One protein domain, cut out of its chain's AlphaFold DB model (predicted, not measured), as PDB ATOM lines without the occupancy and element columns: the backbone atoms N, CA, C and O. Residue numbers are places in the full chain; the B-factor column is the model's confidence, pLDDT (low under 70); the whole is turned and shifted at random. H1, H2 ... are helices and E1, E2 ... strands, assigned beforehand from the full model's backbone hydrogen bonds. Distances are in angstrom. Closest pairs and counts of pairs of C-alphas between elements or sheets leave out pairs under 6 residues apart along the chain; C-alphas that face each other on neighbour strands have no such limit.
ATOM      1  N   GLY A  27      -0.940  81.930  28.025       92.06
ATOM      2  CA  GLY A  27      -1.260  80.808  27.148       92.06
ATOM      3  C   GLY A  27      -0.059  79.908  26.836       92.06
ATOM      4  O   GLY A  27       1.069  80.377  26.651       92.06
ATOM      5  N   ASP A  28      -0.305  78.602  26.727       94.69
ATOM      6  CA  ASP A  28       0.702  77.624  26.313       94.69
ATOM      7  C   ASP A  28       1.105  77.833  24.834       94.69
ATOM      8  O   ASP A  28       0.446  78.529  24.061       94.69
ATOM      9  N   ALA A  29       2.203  77.208  24.400       95.56
ATOM     10  CA  ALA A  29       2.530  77.169  22.975       95.56
ATOM     11  C   ALA A  29       1.464  76.378  22.194       95.56
ATOM     12  O   ALA A  29       0.967  75.359  22.671       95.56
ATOM     13  N   ALA A  30       1.176  76.804  20.965       96.00
ATOM     14  CA  ALA A  30       0.129  76.205  20.141       96.00
ATOM     15  C   ALA A  30       0.539  76.109  18.671       96.00
ATOM     16  O   ALA A  30       1.356  76.886  18.165       96.00
ATOM     17  N   TRP A  31      -0.071  75.174  17.954       97.50
ATOM     18  CA  TRP A  31      -0.105  75.208  16.499       97.50
ATOM     19  C   TRP A  31      -1.324  75.992  16.037       97.50
ATOM     20  O   TRP A  31      -2.404  75.835  16.599       97.50
ATOM     21  N   ALA A  32      -1.165  76.802  14.992       96.62
ATOM     22  CA  ALA A  32      -2.251  77.576  14.413       96.62
ATOM     23  C   ALA A  32      -2.270  77.473  12.884       96.62
ATOM     24  O   ALA A  32      -1.237  77.600  12.226       96.62
ATOM     25  N   SER A  33      -3.461  77.277  12.327       97.12
ATOM     26  CA  SER A  33      -3.775  77.587  10.937       97.12
ATOM     27  C   SER A  33      -4.108  79.073  10.879       97.12
ATOM     28  O   SER A  33      -5.085  79.525  11.479       97.12
ATOM     29  N   LEU A  34      -3.246  79.842  10.218       96.62
ATOM     30  CA  LEU A  34      -3.401  81.276  10.027       96.62
ATOM     31  C   LEU A  34      -3.835  81.540   8.587       96.62
ATOM     32  O   LEU A  34      -3.035  81.438   7.657       96.62
ATOM     33  N   VAL A  35      -5.096  81.909   8.411       97.25
ATOM     34  CA  VAL A  35      -5.696  82.211   7.113       97.25
ATOM     35  C   VAL A  35      -5.754  83.721   6.952       97.25
ATOM     36  O   VAL A  35      -6.341  84.405   7.787       97.25
ATOM     37  N   LEU A  36      -5.161  84.256   5.885       95.69
ATOM     38  CA  LEU A  36      -5.126  85.699   5.634       95.69
ATOM     39  C   LEU A  36      -5.462  86.013   4.183       95.69
ATOM     40  O   LEU A  36      -4.901  85.431   3.253       95.69
ATOM     41  N   ALA A  37      -6.348  86.985   3.993       95.88
ATOM     42  CA  ALA A  37      -6.665  87.517   2.683       95.88
ATOM     43  C   ALA A  37      -5.414  88.132   2.035       95.88
ATOM     44  O   ALA A  37      -4.639  88.825   2.707       95.88
ATOM     45  N   PRO A  38      -5.221  87.959   0.714       94.38
ATOM     46  CA  PRO A  38      -4.263  88.763  -0.027       94.38
ATOM     47  C   PRO A  38      -4.532  90.260   0.170       94.38
ATOM     48  O   PRO A  38      -5.670  90.692   0.358       94.38
ATOM     49  N   ARG A  39      -3.478  91.078   0.109       90.06
ATOM     50  CA  ARG A  39      -3.592  92.523   0.339       90.06
ATOM     51  C   ARG A  39      -4.619  93.152  -0.609       90.06
ATOM     52  O   ARG A  39      -4.492  93.035  -1.823       90.06
ATOM     53  N   GLY A  40      -5.575  93.886  -0.041       90.69
ATOM     54  CA  GLY A  40      -6.643  94.552  -0.795       90.69
ATOM     55  C   GLY A  40      -7.863  93.670  -1.073       90.69
ATOM     56  O   GLY A  40      -8.842  94.173  -1.616       90.69
ATOM     57  N   THR A  41      -7.836  92.402  -0.662       95.19
ATOM     58  CA  THR A  41      -8.950  91.461  -0.791       95.19
ATOM     59  C   THR A  41      -9.657  91.285   0.548       95.19
ATOM     60  O   THR A  41      -9.034  91.316   1.607       95.19
ATOM     61  N   TRP A  42     -10.972  91.106   0.495       96.25
ATOM     62  CA  TRP A  42     -11.827  90.810   1.640       96.25
ATOM     63  C   TRP A  42     -13.142  90.200   1.139       96.25
ATOM     64  O   TRP A  42     -13.471  90.318  -0.042       96.25
ATOM     65  N   LEU A  43     -13.879  89.557   2.039       95.44
ATOM     66  CA  LEU A  43     -15.276  89.173   1.828       95.44
ATOM     67  C   LEU A  43     -16.156  89.895   2.844       95.44
ATOM     68  O   LEU A  43     -15.670  90.323   3.894       95.44
ATOM     69  N   LEU A  44     -17.445  90.022   2.542       94.25
ATOM     70  CA  LEU A  44     -18.399  90.390   3.580       94.25
ATOM     71  C   LEU A  44     -18.423  89.290   4.645       94.25
ATOM     72  O   LEU A  44     -18.289  88.105   4.342       94.25
ATOM     73  N   PHE A  45     -18.570  89.679   5.903       87.62
ATOM     74  CA  PHE A  45     -18.569  88.736   7.015       87.62
ATOM     75  C   PHE A  45     -19.721  87.725   6.942       87.62
ATOM     76  O   PHE A  45     -19.572  86.577   7.354       87.62
ATOM     77  N   ASP A  46     -20.864  88.149   6.406       87.56
ATOM     78  CA  ASP A  46     -22.053  87.327   6.186       87.56
ATOM     79  C   ASP A  46     -22.027  86.560   4.855       87.56
ATOM     80  O   ASP A  46     -22.986  85.851   4.538       87.56
ATOM     81  N   ASP A  47     -20.925  86.637   4.100       94.12
ATOM     82  CA  ASP A  47     -20.737  85.838   2.897       94.12
ATOM     83  C   ASP A  47     -20.944  84.346   3.206       94.12
ATOM     84  O   ASP A  47     -20.567  83.813   4.262       94.12
ATOM     85  N   VAL A  48     -21.582  83.649   2.267       94.88
ATOM     86  CA  VAL A  48     -21.954  82.243   2.427       94.88
ATOM     87  C   VAL A  48     -20.737  81.341   2.626       94.88
ATOM     88  O   VAL A  48     -20.840  80.368   3.373       94.88
ATOM     89  N   ALA A  49     -19.588  81.668   2.027       95.88
ATOM     90  CA  ALA A  49     -18.349  80.921   2.203       95.88
ATOM     91  C   ALA A  49     -17.805  81.082   3.629       95.88
ATOM     92  O   ALA A  49     -17.439  80.090   4.261       95.88
ATOM     93  N   VAL A  50     -17.832  82.307   4.170       93.19
ATOM     94  CA  VAL A  50     -17.416  82.607   5.553       93.19
ATOM     95  C   VAL A  50     -18.331  81.892   6.546       93.19
ATOM     96  O   VAL A  50     -17.865  81.167   7.427       93.19
ATOM     97  N   SER A  51     -19.646  82.014   6.355       89.69
ATOM     98  CA  SER A  51     -20.648  81.338   7.184       89.69
ATOM     99  C   SER A  51     -20.517  79.813   7.132       89.69
ATOM    100  O   SER A  51     -20.689  79.137   8.149       89.69
ATOM    101  N   HIS A  52     -20.233  79.251   5.954       91.62
ATOM    102  CA  HIS A  52     -20.002  77.820   5.792       91.62
ATOM    103  C   HIS A  52     -18.750  77.376   6.553       91.62
ATOM    104  O   HIS A  52     -18.847  76.450   7.350       91.62
ATOM    105  N   ALA A  53     -17.616  78.064   6.388       93.38
ATOM    106  CA  ALA A  53     -16.374  77.727   7.086       93.38
ATOM    107  C   ALA A  53     -16.538  77.758   8.614       93.38
ATOM    108  O   ALA A  53     -16.152  76.804   9.288       93.38
ATOM    109  N   ILE A  54     -17.199  78.788   9.156       89.81
ATOM    110  CA  ILE A  54     -17.499  78.885  10.594       89.81
ATOM    111  C   ILE A  54     -18.308  77.671  11.061       89.81
ATOM    112  O   ILE A  54     -17.956  77.029  12.051       89.81
ATOM    113  N   ARG A  55     -19.380  77.320  10.341       88.50
ATOM    114  CA  ARG A  55     -20.207  76.152  10.683       88.50
ATOM    115  C   ARG A  55     -19.427  74.849  10.577       88.50
ATOM    116  O   ARG A  55     -19.598  73.992  11.436       88.50
ATOM    117  N   SER A  56     -18.578  74.700   9.565       90.62
ATOM    118  CA  SER A  56     -17.743  73.513   9.386       90.62
ATOM    119  C   SER A  56     -16.748  73.339  10.531       90.62
ATOM    120  O   SER A  56     -16.627  72.225  11.032       90.62
ATOM    121  N   VAL A  57     -16.096  74.414  10.995       88.06
ATOM    122  CA  VAL A  57     -15.201  74.351  12.166       88.06
ATOM    123  C   VAL A  57     -15.984  73.961  13.418       88.06
ATOM    124  O   VAL A  57     -15.590  73.040  14.124       88.06
ATOM    125  N   LEU A  58     -17.121  74.615  13.674       84.00
ATOM    126  CA  LEU A  58     -17.926  74.366  14.876       84.00
ATOM    127  C   LEU A  58     -18.610  72.988  14.890       84.00
ATOM    128  O   LEU A  58     -18.920  72.478  15.962       84.00
ATOM    129  N   ALA A  59     -18.874  72.401  13.720       85.44
ATOM    130  CA  ALA A  59     -19.419  71.049  13.589       85.44
ATOM    131  C   ALA A  59     -18.335  69.956  13.586       85.44
ATOM    132  O   ALA A  59     -18.658  68.777  13.738       85.44
ATOM    133  N   GLY A  60     -17.075  70.333  13.364       84.56
ATOM    134  CA  GLY A  60     -15.937  69.425  13.347       84.56
ATOM    135  C   GLY A  60     -15.466  69.019  14.747       84.56
ATOM    136  O   GLY A  60     -16.094  69.349  15.758       84.56
ATOM    137  N   PRO A  61     -14.340  68.288  14.830       85.56
ATOM    138  CA  PRO A  61     -13.667  68.046  16.099       85.56
ATOM    139  C   PRO A  61     -13.384  69.371  16.828       85.56
ATOM    140  O   PRO A  61     -12.951  70.323  16.174       85.56
ATOM    141  N   PRO A  62     -13.574  69.446  18.159       84.81
ATOM    142  CA  PRO A  62     -13.304  70.665  18.916       84.81
ATOM    143  C   PRO A  62     -11.877  71.169  18.692       84.81
ATOM    144  O   PRO A  62     -10.949  70.367  18.601       84.81
ATOM    145  N   VAL A  63     -11.707  72.486  18.640       88.56
ATOM    146  CA  VAL A  63     -10.414  73.188  18.587       88.56
ATOM    147  C   VAL A  63     -10.283  74.076  19.817       88.56
ATOM    148  O   VAL A  63     -11.293  74.425  20.429       88.56
ATOM    149  N   ASP A  64      -9.058  74.442  20.182       90.75
ATOM    150  CA  ASP A  64      -8.830  75.244  21.387       90.75
ATOM    151  C   ASP A  64      -9.062  76.730  21.136       90.75
ATOM    152  O   ASP A  64      -9.475  77.453  22.035       90.75
ATOM    153  N   VAL A  65      -8.809  77.190  19.911       90.75
ATOM    154  CA  VAL A  65      -9.035  78.574  19.495       90.75
ATOM    155  C   VAL A  65      -9.664  78.579  18.119       90.75
ATOM    156  O   VAL A  65      -9.188  77.903  17.209       90.75
ATOM    157  N   VAL A  66     -10.700  79.395  17.950       91.06
ATOM    158  CA  VAL A  66     -11.206  79.782  16.638       91.06
ATOM    159  C   VAL A  66     -11.609  81.248  16.676       91.06
ATOM    160  O   VAL A  66     -12.354  81.681  17.555       91.06
ATOM    161  N   SER A  67     -11.124  82.021  15.713       90.38
ATOM    162  CA  SER A  67     -11.560  83.393  15.510       90.38
ATOM    163  C   SER A  67     -11.474  83.791  14.051       90.38
ATOM    164  O   SER A  67     -10.691  83.249  13.276       90.38
ATOM    165  N   THR A  68     -12.263  84.790  13.692       92.50
ATOM    166  CA  THR A  68     -12.184  85.449  12.391       92.50
ATOM    167  C   THR A  68     -11.458  86.776  12.549       92.50
ATOM    168  O   THR A  68     -11.509  87.405  13.605       92.50
ATOM    169  N   PHE A  69     -10.790  87.206  11.489       92.44
ATOM    170  CA  PHE A  69     -10.157  88.505  11.394       92.44
ATOM    171  C   PHE A  69     -11.050  89.462  10.627       92.44
ATOM    172  O   PHE A  69     -11.449  89.181   9.493       92.44
ATOM    173  N   VAL A  70     -11.337  90.608  11.241       89.31
ATOM    174  CA  VAL A  70     -12.214  91.630  10.664       89.31
ATOM    175  C   VAL A  70     -11.495  92.971  10.573       89.31
ATOM    176  O   VAL A  70     -10.778  93.373  11.488       89.31
ATOM    177  N   THR A  71     -11.701  93.692   9.475       86.38
ATOM    178  CA  THR A  71     -11.322  95.109   9.347       86.38
ATOM    179  C   THR A  71     -12.570  95.958   9.136       86.38
ATOM    180  O   THR A  71     -13.531  95.510   8.515       86.38
ATOM    181  N   GLY A  72     -12.587  97.182   9.671       80.50
ATOM    182  CA  GLY A  72     -13.827  97.966   9.722       80.50
ATOM    183  C   GLY A  72     -14.891  97.239  10.545       80.50
ATOM    184  O   GLY A  72     -14.552  96.727  11.619       80.50
ATOM    185  N   ASP A  73     -16.121  97.185  10.026       79.06
ATOM    186  CA  ASP A  73     -17.277  96.608  10.725       79.06
ATOM    187  C   ASP A  73     -17.761  95.272  10.144       79.06
ATOM    188  O   ASP A  73     -18.382  94.471  10.840       79.06
ATOM    189  N   ASP A  74     -17.436  94.981   8.887       81.81
ATOM    190  CA  ASP A  74     -18.042  93.879   8.138       81.81
ATOM    191  C   ASP A  74     -17.068  93.124   7.225       81.81
ATOM    192  O   ASP A  74     -17.468  92.152   6.586       81.81
ATOM    193  N   ARG A  75     -15.794  93.524   7.146       90.81
ATOM    194  CA  ARG A  75     -14.852  92.926   6.189       90.81
ATOM    195  C   ARG A  75     -14.094  91.776   6.815       90.81
ATOM    196  O   ARG A  75     -13.149  91.994   7.574       90.81
ATOM    197  N   PHE A  76     -14.460  90.562   6.436       93.50
ATOM    198  CA  PHE A  76     -13.676  89.367   6.702       93.50
ATOM    199  C   PHE A  76     -12.366  89.413   5.907       93.50
ATOM    200  O   PHE A  76     -12.365  89.519   4.677       93.50
ATOM    201  N   VAL A  77     -11.243  89.313   6.615       95.75
ATOM    202  CA  VAL A  77      -9.889  89.344   6.036       95.75
ATOM    203  C   VAL A  77      -9.054  88.122   6.410       95.75
ATOM    204  O   VAL A  77      -7.863  88.074   6.111       95.75
ATOM    205  N   GLY A  78      -9.651  87.127   7.060       96.12
ATOM    206  CA  GLY A  78      -8.941  85.923   7.465       96.12
ATOM    207  C   GLY A  78      -9.513  85.277   8.714       96.12
ATOM    208  O   GLY A  78     -10.558  85.679   9.218       96.12
ATOM    209  N   ALA A  79      -8.814  84.273   9.218       95.56
ATOM    210  CA  ALA A  79      -9.181  83.551  10.421       95.56
ATOM    211  C   ALA A  79      -7.949  82.925  11.075       95.56
ATOM    212  O   ALA A  79      -6.887  82.791  10.460       95.56
ATOM    213  N   ILE A  80      -8.119  82.517  12.325       94.56
ATOM    214  CA  ILE A  80      -7.165  81.691  13.044       94.56
ATOM    215  C   ILE A  80      -7.891  80.537  13.724       94.56
ATOM    216  O   ILE A  80      -8.882  80.745  14.425       94.56
ATOM    217  N   THR A  81      -7.359  79.337  13.528       94.56
ATOM    218  CA  THR A  81      -7.777  78.112  14.216       94.56
ATOM    219  C   THR A  81      -6.548  77.527  14.895       94.56
ATOM    220  O   THR A  81      -5.523  77.371  14.232       94.56
ATOM    221  N   ALA A  82      -6.605  77.209  16.188       94.69
ATOM    222  CA  ALA A  82      -5.441  76.702  16.916       94.69
ATOM    223  C   ALA A  82      -5.745  75.504  17.817       94.69
ATOM    224  O   ALA A  82      -6.870  75.317  18.292       94.69
ATOM    225  N   VAL A  83      -4.700  74.707  18.048       94.75
ATOM    226  CA  VAL A  83      -4.679  73.564  18.965       94.75
ATOM    227  C   VAL A  83      -3.381  73.562  19.776       94.75
ATOM    228  O   VAL A  83      -2.319  73.906  19.254       94.75
ATOM    229  N   HIS A  84      -3.452  73.129  21.030       93.38
ATOM    230  CA  HIS A  84      -2.323  72.969  21.957       93.38
ATOM    231  C   HIS A  84      -1.770  71.537  21.955       93.38
ATOM    232  O   HIS A  84      -1.195  71.080  22.939       93.38
ATOM    233  N   ASP A  85      -1.967  70.817  20.852       90.75
ATOM    234  CA  ASP A  85      -1.378  69.498  20.646       90.75
ATOM    235  C   ASP A  85       0.098  69.625  20.250       90.75
ATOM    236  O   ASP A  85       0.528  70.639  19.695       90.75
ATOM    237  N   ASP A  86       0.860  68.545  20.424       89.25
ATOM    238  CA  ASP A  86       2.235  68.463  19.920       89.25
ATOM    239  C   ASP A  86       2.296  68.512  18.379       89.25
ATOM    240  O   ASP A  86       3.240  69.066  17.801       89.25
ATOM    241  N   GLU A  87       1.268  67.982  17.704       91.44
ATOM    242  CA  GLU A  87       1.177  67.904  16.244       91.44
ATOM    243  C   GLU A  87      -0.045  68.646  15.672       91.44
ATOM    244  O   GLU A  87      -1.161  68.502  16.170       91.44
ATOM    245  N   PRO A  88       0.101  69.357  14.538       93.69
ATOM    246  CA  PRO A  88      -0.965  70.175  13.958       93.69
ATOM    247  C   PRO A  88      -1.939  69.396  13.058       93.69
ATOM    248  O   PRO A  88      -2.556  69.975  12.164       93.69
ATOM    249  N   THR A  89      -2.061  68.077  13.209       91.69
ATOM    250  CA  THR A  89      -2.793  67.232  12.246       91.69
ATOM    251  C   THR A  89      -4.254  67.666  12.080       91.69
ATOM    252  O   THR A  89      -4.751  67.682  10.958       91.69
ATOM    253  N   ARG A  90      -4.902  68.128  13.162       87.06
ATOM    254  CA  ARG A  90      -6.280  68.660  13.151       87.06
ATOM    255  C   ARG A  90      -6.455  69.953  12.342       87.06
ATOM    256  O   ARG A  90      -7.575  70.286  11.980       87.06
ATOM    257  N   LEU A  91      -5.371  70.675  12.061       93.25
ATOM    258  CA  LEU A  91      -5.394  71.974  11.382       93.25
ATOM    259  C   LEU A  91      -5.142  71.883   9.873       93.25
ATOM    260  O   LEU A  91      -5.263  72.889   9.179       93.25
ATOM    261  N   ARG A  92      -4.757  70.709   9.352       89.81
ATOM    262  CA  ARG A  92      -4.398  70.546   7.931       89.81
ATOM    263  C   ARG A  92      -5.567  70.822   6.989       89.81
ATOM    264  O   ARG A  92      -5.350  71.379   5.918       89.81
ATOM    265  N   ASP A  93      -6.770  70.474   7.427       90.31
ATOM    266  CA  ASP A  93      -8.010  70.615   6.665       90.31
ATOM    267  C   ASP A  93      -8.896  71.731   7.243       90.31
ATOM    268  O   ASP A  93     -10.119  71.600   7.288       90.31
ATOM    269  N   ASP A  94      -8.283  72.818   7.731       94.62
ATOM    270  CA  ASP A  94      -9.017  73.980   8.242       94.62
ATOM    271  C   ASP A  94     -10.014  74.492   7.177       94.62
ATOM    272  O   ASP A  94      -9.589  74.915   6.096       94.62
ATOM    273  N   PRO A  95     -11.331  74.506   7.460       95.62
ATOM    274  CA  PRO A  95     -12.347  74.995   6.533       95.62
ATOM    275  C   PRO A  95     -12.099  76.413   6.001       95.62
ATOM    276  O   PRO A  95     -12.494  76.719   4.874       95.62
ATOM    277  N   PHE A  96     -11.434  77.285   6.764       96.19
ATOM    278  CA  PHE A  96     -11.096  78.633   6.302       96.19
ATOM    279  C   PHE A  96     -10.023  78.645   5.204       96.19
ATOM    280  O   PHE A  96      -9.988  79.585   4.405       96.19
ATOM    281  N   ALA A  97      -9.198  77.598   5.093       96.75
ATOM    282  CA  ALA A  97      -8.181  77.469   4.046       96.75
ATOM    283  C   ALA A  97      -8.779  77.352   2.631       96.75
ATOM    284  O   ALA A  97      -8.074  77.550   1.643       96.75
ATOM    285  N   ALA A  98     -10.081  77.064   2.517       96.88
ATOM    286  CA  ALA A  98     -10.801  77.099   1.245       96.88
ATOM    287  C   ALA A  98     -11.121  78.531   0.766       96.88
ATOM    288  O   ALA A  98     -11.435  78.718  -0.408       96.88
ATOM    289  N   ILE A  99     -11.063  79.533   1.654       97.50
ATOM    290  CA  ILE A  99     -11.415  80.928   1.346       97.50
ATOM    291  C   ILE A  99     -10.175  81.728   0.941       97.50
ATOM    292  O   ILE A  99     -10.156  82.369  -0.108       97.50
ATOM    293  N   PHE A 100      -9.133  81.691   1.772       97.75
ATOM    294  CA  PHE A 100      -7.884  82.420   1.557       97.75
ATOM    295  C   PHE A 100      -6.668  81.531   1.845       97.75
ATOM    296  O   PHE A 100      -6.811  80.499   2.504       97.75
ATOM    297  N   PRO A 101      -5.461  81.920   1.383       96.81
ATOM    298  CA  PRO A 101      -4.242  81.182   1.684       96.81
ATOM    299  C   PRO A 101      -4.055  80.958   3.188       96.81
ATOM    300  O   PRO A 101      -4.155  81.895   3.985       96.81
ATOM    301  N   THR A 102      -3.751  79.714   3.554       96.44
ATOM    302  CA  THR A 102      -3.410  79.323   4.925       96.44
ATOM    303  C   THR A 102      -1.900  79.198   5.100       96.44
ATOM    304  O   THR A 102      -1.175  78.767   4.199       96.44
ATOM    305  N   CYS A 103      -1.425  79.561   6.283       95.25
ATOM    306  CA  CYS A 103      -0.085  79.283   6.758       95.25
ATOM    307  C   CYS A 103      -0.186  78.541   8.088       95.25
ATOM    308  O   CYS A 103      -0.722  79.067   9.063       95.25
ATOM    309  N   LEU A 104       0.354  77.325   8.133       96.31
ATOM    310  CA  LEU A 104       0.450  76.569   9.371       96.31
ATOM    311  C   LEU A 104       1.689  77.023  10.144       96.31
ATOM    312  O   LEU A 104       2.815  76.890   9.662       96.31
ATOM    313  N   VAL A 105       1.482  77.568  11.338       95.38
ATOM    314  CA  VAL A 105       2.538  78.186  12.142       95.38
ATOM    315  C   VAL A 105       2.547  77.634  13.556       95.38
ATOM    316  O   VAL A 105       1.503  77.354  14.141       95.38
ATOM    317  N   ARG A 106       3.747  77.514  14.128       96.25
ATOM    318  CA  ARG A 106       3.908  77.283  15.561       96.25
ATOM    319  C   ARG A 106       3.998  78.625  16.270       96.25
ATOM    320  O   ARG A 106       4.888  79.424  15.978       96.25
ATOM    321  N   VAL A 107       3.076  78.857  17.188       94.88
ATOM    322  CA  VAL A 107       2.999  80.052  18.020       94.88
ATOM    323  C   VAL A 107       3.637  79.730  19.368       94.88
ATOM    324  O   VAL A 107       3.367  78.687  19.964       94.88
ATOM    325  N   GLY A 108       4.547  80.597  19.814       94.38
ATOM    326  CA  GLY A 108       5.145  80.483  21.144       94.38
ATOM    327  C   GLY A 108       4.117  80.720  22.258       94.38
ATOM    328  O   GLY A 108       2.998  81.140  21.970       94.38
TER     329      GLY A 108
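This is residues 27 to 108 of the 142 residues of an uncharacterized protein of Acidimicrobiia bacterium (UniProt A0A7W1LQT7). A twisted four-stranded sheet has both helices over one face, H1 over E2 and E3, with short H2 beside H1. The 82 printed residues run E1 H1 E2 E3 H2 E4; the sheet's order is E2 E3 E1 E4, all antiparallel. The class is mixed, and the whole is compact, radius of gyration of the C-alphas 12.3 A, spanning 34 by 26 by 20 A.

Find C-alpha 30 at (0.129, 76.205, 20.141); E1 runs to residue 36. Then come H1, residues 48 to 59, 16.0 A; E2, residues 65 to 71, 19.5 A; E3, residues 75 to 83, 25.3 A; H2, residues 95 to 98; E4, residues 102 to 107, ending at C-alpha 107 (2.999, 80.052, 18.020).

Within hydrogen-bond range look at N 69 and O 78, 2.7 A, in the hairpin E2 and E3; N 33 and O 81, 2.8 A, between E1 and E3; N 32 and O 105, 2.9 A, between E1 and E4. H1 runs along the strands, its height over the sheet 10.4 A. H1 and H2 touch, closest C-alphas Ala 53 and Pro 95, 4.9 A. E1, H1, E2 and E3, H2, E4 are split strand-helix-strand units, another strand between each two, with right-handed crossovers. In H1 every O i to N i+4 pair is within range; H2 is too short for one.

The printed part has no cut. The links E1 to H1 and E3 to H2 are long. No printed residue is under 70.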